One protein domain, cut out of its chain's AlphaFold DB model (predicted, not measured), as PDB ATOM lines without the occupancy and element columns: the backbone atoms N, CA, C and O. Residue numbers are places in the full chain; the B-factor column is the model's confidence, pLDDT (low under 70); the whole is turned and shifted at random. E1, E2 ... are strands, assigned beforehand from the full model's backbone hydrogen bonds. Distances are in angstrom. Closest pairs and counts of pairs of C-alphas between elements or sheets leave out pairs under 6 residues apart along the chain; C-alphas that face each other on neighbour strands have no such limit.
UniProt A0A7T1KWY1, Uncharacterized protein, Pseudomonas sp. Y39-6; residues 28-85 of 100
ATOM      1  N   PHE A  28      20.101 -44.982 -19.764       91.56
ATOM      2  CA  PHE A  28      19.569 -46.340 -19.681       91.56
ATOM      3  C   PHE A  28      20.658 -47.420 -19.699       91.56
ATOM      4  O   PHE A  28      20.576 -48.377 -18.940       91.56
ATOM      5  N   CYS A  29      21.674 -47.285 -20.558       93.62
ATOM      6  CA  CYS A  29      22.735 -48.293 -20.700       93.62
ATOM      7  C   CYS A  29      24.156 -47.736 -20.539       93.62
ATOM      8  O   CYS A  29      25.111 -48.438 -20.854       93.62
ATOM      9  N   GLU A  30      24.303 -46.470 -20.140       90.75
ATOM     10  CA  GLU A  30      25.572 -45.774 -19.857       90.75
ATOM     11  C   GLU A  30      26.576 -45.642 -21.015       90.75
ATOM     12  O   GLU A  30      27.643 -45.054 -20.846       90.75
ATOM     13  N   HIS A  31      26.230 -46.106 -22.216       90.00
ATOM     14  CA  HIS A  31      27.067 -45.958 -23.406       90.00
ATOM     15  C   HIS A  31      26.979 -44.537 -23.972       90.00
ATOM     16  O   HIS A  31      25.908 -43.927 -23.989       90.00
ATOM     17  N   ASP A  32      28.105 -44.031 -24.467       86.00
ATOM     18  CA  ASP A  32      28.239 -42.726 -25.122       86.00
ATOM     19  C   ASP A  32      28.346 -42.898 -26.645       86.00
ATOM     20  O   ASP A  32      29.365 -42.615 -27.268       86.00
ATOM     21  N   ASP A  33      27.300 -43.476 -27.240       85.44
ATOM     22  CA  ASP A  33      27.200 -43.651 -28.691       85.44
ATOM     23  C   ASP A  33      25.798 -43.238 -29.156       85.44
ATOM     24  O   ASP A  33      24.837 -44.021 -29.133       85.44
ATOM     25  N   TRP A  34      25.677 -41.955 -29.500       84.94
ATOM     26  CA  TRP A  34      24.442 -41.330 -29.964       84.94
ATOM     27  C   TRP A  34      24.442 -41.147 -31.474       84.94
ATOM     28  O   TRP A  34      25.442 -40.754 -32.073       84.94
ATOM     29  N   VAL A  35      23.276 -41.350 -32.082       84.25
ATOM     30  CA  VAL A  35      23.033 -41.020 -33.488       84.25
ATOM     31  C   VAL A  35      22.109 -39.826 -33.579       84.25
ATOM     32  O   VAL A  35      21.049 -39.805 -32.954       84.25
ATOM     33  N   LEU A  36      22.505 -38.871 -34.415       78.38
ATOM     34  CA  LEU A  36      21.617 -37.871 -34.982       78.38
ATOM     35  C   LEU A  36      21.197 -38.361 -36.380       78.38
ATOM     36  O   LEU A  36      21.995 -38.261 -37.316       78.38
ATOM     37  N   PRO A  37      20.006 -38.962 -36.542       68.38
ATOM     38  CA  PRO A  37      19.543 -39.410 -37.847       68.38
ATOM     39  C   PRO A  37      19.398 -38.216 -38.798       68.38
ATOM     40  O   PRO A  37      18.648 -37.283 -38.535       68.38
ATOM     41  N   HIS A  38      20.085 -38.280 -39.938       60.59
ATOM     42  CA  HIS A  38      19.971 -37.309 -41.033       60.59
ATOM     43  C   HIS A  38      18.686 -37.475 -41.870       60.59
ATOM     44  O   HIS A  38      18.536 -36.842 -42.911       60.59
ATOM     45  N   VAL A  39      17.765 -38.350 -41.456       54.81
ATOM     46  CA  VAL A  39      16.556 -38.655 -42.225       54.81
ATOM     47  C   VAL A  39      15.607 -37.463 -42.136       54.81
ATOM     48  O   VAL A  39      15.218 -37.068 -41.035       54.81
ATOM     49  N   THR A  40      15.224 -36.904 -43.285       50.06
ATOM     50  CA  THR A  40      14.158 -35.897 -43.426       50.06
ATOM     51  C   THR A  40      12.945 -36.318 -42.598       50.06
ATOM     52  O   THR A  40      12.337 -37.350 -42.872       50.06
ATOM     53  N   GLY A  41      12.640 -35.556 -41.545       52.12
ATOM     54  CA  GLY A  41      11.585 -35.878 -40.582       52.12
ATOM     55  C   GLY A  41      12.053 -36.460 -39.245       52.12
ATOM     56  O   GLY A  41      11.205 -36.773 -38.431       52.12
ATOM     57  N   SER A  42      13.356 -36.592 -38.975       52.47
ATOM     58  CA  SER A  42      13.879 -36.893 -37.619       52.47
ATOM     59  C   SER A  42      14.333 -35.641 -36.856       52.47
ATOM     60  O   SER A  42      14.635 -35.681 -35.660       52.47
ATOM     61  N   THR A  43      14.367 -34.514 -37.560       57.62
ATOM     62  CA  THR A  43      14.715 -33.187 -37.064       57.62
ATOM     63  C   THR A  43      13.559 -32.237 -37.360       57.62
ATOM     64  O   THR A  43      13.083 -32.201 -38.494       57.62
ATOM     65  N   GLY A  44      13.093 -31.487 -36.363       58.66
ATOM     66  CA  GLY A  44      11.929 -30.607 -36.520       58.66
ATOM     67  C   GLY A  44      10.591 -31.321 -36.333       58.66
ATOM     68  O   GLY A  44       9.558 -30.832 -36.784       58.66
ATOM     69  N   VAL A  45      10.589 -32.487 -35.680       62.25
ATOM     70  CA  VAL A  45       9.354 -33.232 -35.422       62.25
ATOM     71  C   VAL A  45       8.524 -32.541 -34.358       62.25
ATOM     72  O   VAL A  45       9.031 -32.203 -33.290       62.25
ATOM     73  N   ARG A  46       7.225 -32.392 -34.618       68.81
ATOM     74  CA  ARG A  46       6.252 -32.229 -33.536       68.81
ATOM     75  C   ARG A  46       5.992 -33.596 -32.925       68.81
ATOM     76  O   ARG A  46       5.907 -34.591 -33.645       68.81
ATOM     77  N   ILE A  47       5.889 -33.646 -31.603       68.56
ATOM     78  CA  ILE A  47       5.732 -34.906 -30.881       68.56
ATOM     79  C   ILE A  47       4.356 -35.502 -31.237       68.56
ATOM     80  O   ILE A  47       3.341 -34.809 -31.102       68.56
ATOM     81  N   PRO A  48       4.295 -36.755 -31.724       72.50
ATOM     82  CA  PRO A  48       3.029 -37.423 -31.970       72.50
ATOM     83  C   PRO A  48       2.402 -37.858 -30.646       72.50
ATOM     84  O   PRO A  48       2.979 -38.639 -29.892       72.50
ATOM     85  N   TRP A  49       1.192 -37.373 -30.389       70.88
ATOM     86  CA  TRP A  49       0.365 -37.770 -29.258       70.88
ATOM     87  C   TRP A  49      -0.792 -38.624 -29.761       70.88
ATOM     88  O   TRP A  49      -1.583 -38.184 -30.599       70.88
ATOM     89  N   ALA A  50      -0.898 -39.840 -29.231       75.69
ATOM     90  CA  ALA A  50      -2.041 -40.715 -29.450       75.69
ATOM     91  C   ALA A  50      -2.830 -40.856 -28.145       75.69
ATOM     92  O   ALA A  50      -2.258 -41.166 -27.100       75.69
ATOM     93  N   PHE A  51      -4.142 -40.625 -28.201       78.94
ATOM     94  CA  PHE A  51      -5.040 -40.807 -27.058       78.94
ATOM     95  C   PHE A  51      -6.378 -41.389 -27.524       78.94
ATOM     96  O   PHE A  51      -7.200 -40.727 -28.164       78.94
ATOM     97  N   GLY A  52      -6.588 -42.671 -27.214       81.56
ATOM     98  CA  GLY A  52      -7.715 -43.443 -27.736       81.56
ATOM     99  C   GLY A  52      -7.611 -43.608 -29.252       81.56
ATOM    100  O   GLY A  52      -6.610 -44.114 -29.750       81.56
ATOM    101  N   GLN A  53      -8.641 -43.169 -29.980       84.62
ATOM    102  CA  GLN A  53      -8.669 -43.175 -31.450       84.62
ATOM    103  C   GLN A  53      -8.158 -41.867 -32.079       84.62
ATOM    104  O   GLN A  53      -8.209 -41.713 -33.296       84.62
ATOM    105  N   ASN A  54      -7.683 -40.917 -31.271       77.06
ATOM    106  CA  ASN A  54      -7.226 -39.622 -31.760       77.06
ATOM    107  C   ASN A  54      -5.708 -39.590 -31.926       77.06
ATOM    108  O   ASN A  54      -4.965 -40.165 -31.126       77.06
ATOM    109  N   PHE A  55      -5.273 -38.842 -32.936       80.19
ATOM    110  CA  PHE A  55      -3.876 -38.571 -33.233       80.19
ATOM    111  C   PHE A  55      -3.681 -37.067 -33.424       80.19
ATOM    112  O   PHE A  55      -4.411 -36.439 -34.193       80.19
ATOM    113  N   ALA A  56      -2.696 -36.495 -32.740       80.31
ATOM    114  CA  ALA A  56      -2.332 -35.094 -32.893       80.31
ATOM    115  C   ALA A  56      -0.811 -34.921 -32.916       80.31
ATOM    116  O   ALA A  56      -0.089 -35.528 -32.128       80.31
ATOM    117  N   LEU A  57      -0.334 -34.041 -33.796       76.06
ATOM    118  CA  LEU A  57       1.041 -33.549 -33.793       76.06
ATOM    119  C   LEU A  57       1.062 -32.210 -33.054       76.06
ATOM    120  O   LEU A  57       0.619 -31.195 -33.594       76.06
ATOM    121  N   SER A  58       1.547 -32.202 -31.815       72.88
ATOM    122  CA  SER A  58       1.574 -30.997 -30.981       72.88
ATOM    123  C   SER A  58       2.849 -30.906 -30.142       72.88
ATOM    124  O   SER A  58       3.568 -31.887 -29.947       72.88
ATOM    125  N   GLY A  59       3.139 -29.698 -29.659       72.31
ATOM    126  CA  GLY A  59       4.350 -29.391 -28.900       72.31
ATOM    127  C   GLY A  59       5.458 -28.733 -29.733       72.31
ATOM    128  O   GLY A  59       5.288 -28.549 -30.944       72.31
ATOM    129  N   PRO A  60       6.564 -28.347 -29.067       75.56
ATOM    130  CA  PRO A  60       7.713 -27.709 -29.703       75.56
ATOM    131  C   PRO A  60       8.359 -28.632 -30.734       75.56
ATOM    132  O   PRO A  60       8.303 -29.862 -30.606       75.56
ATOM    133  N   ALA A  61       8.977 -28.038 -31.752       79.12
ATOM    134  CA  ALA A  61       9.747 -28.797 -32.721       79.12
ATOM    135  C   ALA A  61      10.968 -29.393 -32.014       79.12
ATOM    136  O   ALA A  61      11.692 -28.697 -31.310       79.12
ATOM    137  N   ALA A  62      11.209 -30.690 -32.174       81.62
ATOM    138  CA  ALA A  62      12.291 -31.368 -31.477       81.62
ATOM    139  C   ALA A  62      13.289 -32.015 -32.438       81.62
ATOM    140  O   ALA A  62      12.968 -32.409 -33.563       81.62
ATOM    141  N   VAL A  63      14.518 -32.158 -31.955       81.00
ATOM    142  CA  VAL A  63      15.510 -33.073 -32.515       81.00
ATOM    143  C   VAL A  63      15.527 -34.357 -31.699       81.00
ATOM    144  O   VAL A  63      15.561 -34.331 -30.466       81.00
ATOM    145  N   MET A  64      15.530 -35.483 -32.405       84.06
ATOM    146  CA  MET A  64      15.644 -36.811 -31.822       84.06
ATOM    147  C   MET A  64      17.082 -37.319 -31.923       84.06
ATOM    148  O   MET A  64      17.673 -37.306 -32.999       84.06
ATOM    149  N   LEU A  65      17.624 -37.814 -30.810       82.94
ATOM    150  CA  LEU A  65      18.831 -38.641 -30.805       82.94
ATOM    151  C   LEU A  65      18.499 -39.987 -30.184       82.94
ATOM    152  O   LEU A  65      17.783 -40.041 -29.184       82.94
ATOM    153  N   TYR A  66      19.061 -41.061 -30.728       87.81
ATOM    154  CA  TYR A  66      18.913 -42.395 -30.153       87.81
ATOM    155  C   TYR A  66      20.268 -43.010 -29.821       87.81
ATOM    156  O   TYR A  66      21.265 -42.794 -30.514       87.81
ATOM    157  N   CYS A  67      20.308 -43.763 -28.726       89.94
ATOM    158  CA  CYS A  67      21.476 -44.539 -28.339       89.94
ATOM    159  C   CYS A  67      21.593 -45.764 -29.250       89.94
ATOM    160  O   CYS A  67      20.649 -46.552 -29.330       89.94
ATOM    161  N   LYS A  68      22.748 -45.969 -29.897       89.44
ATOM    162  CA  LYS A  68      22.956 -47.144 -30.766       89.44
ATOM    163  C   LYS A  68      22.855 -48.470 -30.025       89.44
ATOM    164  O   LYS A  68      22.501 -49.473 -30.630       89.44
ATOM    165  N   ASN A  69      23.187 -48.471 -28.737       92.50
ATOM    166  CA  ASN A  69      23.297 -49.700 -27.966       92.50
ATOM    167  C   ASN A  69      21.937 -50.228 -27.490       92.50
ATOM    168  O   ASN A  69      21.673 -51.420 -27.582       92.50
ATOM    169  N   CYS A  70      21.071 -49.354 -26.971       92.12
ATOM    170  CA  CYS A  70      19.800 -49.769 -26.363       92.12
ATOM    171  C   CYS A  70      18.556 -49.147 -27.009       92.12
ATOM    172  O   CYS A  70      17.445 -49.421 -26.567       92.12
ATOM    173  N   GLY A  71      18.719 -48.278 -28.010       89.25
ATOM    174  CA  GLY A  71      17.606 -47.608 -28.689       89.25
ATOM    175  C   GLY A  71      16.928 -46.503 -27.875       89.25
ATOM    176  O   GLY A  71      15.965 -45.908 -28.355       89.25
ATOM    177  N   PHE A  72      17.413 -46.187 -26.668       91.00
ATOM    178  CA  PHE A  72      16.857 -45.101 -25.862       91.00
ATOM    179  C   PHE A  72      16.881 -43.780 -26.639       91.00
ATOM    180  O   PHE A  72      17.932 -43.374 -27.141       91.00
ATOM    181  N   MET A  73      15.735 -43.102 -26.693       87.12
ATOM    182  CA  MET A  73      15.567 -41.826 -27.384       87.12
ATOM    183  C   MET A  73      15.629 -40.658 -26.403       87.12
ATOM    184  O   MET A  73      14.965 -40.663 -25.367       87.12
ATOM    185  N   ARG A  74      16.373 -39.613 -26.766       84.50
ATOM    186  CA  ARG A  74      16.319 -38.296 -26.122       84.50
ATOM    187  C   ARG A  74      15.802 -37.269 -27.123       84.50
ATOM    188  O   ARG A  74      16.230 -37.252 -28.276       84.50
ATOM    189  N   LEU A  75      14.914 -36.401 -26.656       84.12
ATOM    190  CA  LEU A  75      14.375 -35.285 -27.426       84.12
ATOM    191  C   LEU A  75      14.895 -33.976 -26.839       84.12
ATOM    192  O   LEU A  75      14.915 -33.812 -25.619       84.12
ATOM    193  N   HIS A  76      15.296 -33.048 -27.704       83.38
ATOM    194  CA  HIS A  76      15.572 -31.662 -27.321       83.38
ATOM    195  C   HIS A  76      14.681 -30.733 -28.127       83.38
ATOM    196  O   HIS A  76      14.626 -30.867 -29.348       83.38
ATOM    197  N   ALA A  77      14.009 -29.802 -27.451       84.38
ATOM    198  CA  ALA A  77      13.280 -28.727 -28.114       84.38
ATOM    199  C   ALA A  77      14.271 -27.858 -28.895       84.38
ATOM    200  O   ALA A  77      15.258 -27.390 -28.323       84.38
ATOM    201  N   LEU A  78      14.025 -27.670 -30.189       82.44
ATOM    202  CA  LEU A  78      14.886 -26.905 -31.085       82.44
ATOM    203  C   LEU A  78      14.896 -25.424 -30.706       82.44
ATOM    204  O   LEU A  78      15.942 -24.790 -30.771       82.44
ATOM    205  N   GLU A  79      13.773 -24.906 -30.214       83.56
ATOM    206  CA  GLU A  79      13.616 -23.527 -29.744       83.56
ATOM    207  C   GLU A  79      14.518 -23.212 -28.537       83.56
ATOM    208  O   GLU A  79      14.816 -22.053 -28.266       83.56
ATOM    209  N   ALA A  80      14.982 -24.234 -27.808       82.75
ATOM    210  CA  ALA A  80      15.912 -24.081 -26.688       82.75
ATOM    211  C   ALA A  80      17.398 -24.160 -27.105       82.75
ATOM    212  O   ALA A  80      18.288 -24.040 -26.247       82.75
ATOM    213  N   LEU A  81      17.677 -24.415 -28.390       83.25
ATOM    214  CA  LEU A  81      19.018 -24.550 -28.953       83.25
ATOM    215  C   LEU A  81      19.366 -23.302 -29.773       83.25
ATOM    216  O   LEU A  81      18.850 -23.079 -30.864       83.25
ATOM    217  N   ASP A  82      20.267 -22.492 -29.227       83.19
ATOM    218  CA  ASP A  82      20.625 -21.193 -29.795       83.19
ATOM    219  C   ASP A  82      21.252 -21.298 -31.198       83.19
ATOM    220  O   ASP A  82      22.210 -22.052 -31.422       83.19
ATOM    221  N   GLY A  83      20.700 -20.525 -32.136       81.06
ATOM    222  CA  GLY A  83      21.120 -20.471 -33.539       81.06
ATOM    223  C   GLY A  83      20.778 -21.705 -34.383       81.06
ATOM    224  O   GLY A  83      21.250 -21.804 -35.506       81.06
ATOM    225  N   VAL A  84      20.002 -22.664 -33.865       84.94
ATOM    226  CA  VAL A  84      19.638 -23.883 -34.616       84.94
ATOM    227  C   VAL A  84      18.448 -23.661 -35.551       84.94
ATOM    228  O   VAL A  84      18.399 -24.247 -36.633       84.94
ATOM    229  N   LEU A  85      17.483 -22.844 -35.131       81.31
ATOM    230  CA  LEU A  85      16.360 -22.423 -35.963       81.31
ATOM    231  C   LEU A  85      16.721 -21.087 -36.602       81.31
ATOM    232  O   LEU A  85      16.998 -20.119 -35.894       81.31
TER     233      LEU A  85
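This is residues 28 to 85 of the 100 residues of an uncharacterized protein of Pseudomonas sp. Y39-6 (UniProt A0A7T1KWY1). The model is a loose V made by one long strand, E2, that bends sharply at residue 60, with a shorter strand beside each of its arms: E1 folds with the first part of E2 into a hairpin whose tip, residues 50 to 55, sticks out, and E3 lies beside the later part. A long first stretch without a named element, residues 28 to 42, comes in beside the E2 and E3 arm, where residues 34 to 35 pair with E2, and a short tail, residues 78 to 85, runs on beyond the end of E3. The printed part has 58 residues with three named strands, E1, E2 and E3 along the chain, and no named helix; the class is all strand, though under half of the residues, 28 of the 58, are in named elements. The sheet has the order E1, E2, E3, is antiparallel throughout and strongly twisted. The whole is loose, with a radius of gyration of the C-alphas of 13.1 A and spans of 36 by 32 by 19 A.

After residues 28 to 42, E1 covers residues 43 to 51 and measures 23.4 A from first to last C-alpha; C-alpha 43 is at (14.715, -33.187, -37.064). E2, residues 54 to 67, is the longest strand by residues and measures 29.3 A, with C-alpha 54 at (-7.226, -39.622, -31.760). E3, residues 73 to 77, measures 13.3 A and ends with C-alpha 77 at (13.280, -28.727, -28.114).

The three strands form a meander, each strand the antiparallel neighbour of the one before. E2 is the inner strand, and it bends by 93 degrees at residue 60. E1 and E3 are the edge strands. E1 and E2 form a hairpin, with 131 degrees between their directions; C-alphas 43 and 63 face each other at 4.6 A. N 49 and O 56 are 2.8 A apart and N 62 and O 45 are 2.9 A apart, both within hydrogen-bond range. E2 and E3 form the second hairpin, with 111 degrees between their directions; C-alphas 66 and 73 face each other at 4.4 A. N 74 and O 65 are within hydrogen-bond range at 2.8 A. Residues 34 to 35 pair with residues 66 to 67 of E2, antiparallel.

The two C-alphas farthest apart, those of Gln 53 and Gly 83, are 37.5 A apart. The printed part has no cut, and the links E1 to E2 and E2 to E3 are both tight. The mean pLDDT of the printed part is 78.7, and residues 37 to 47 are under 70.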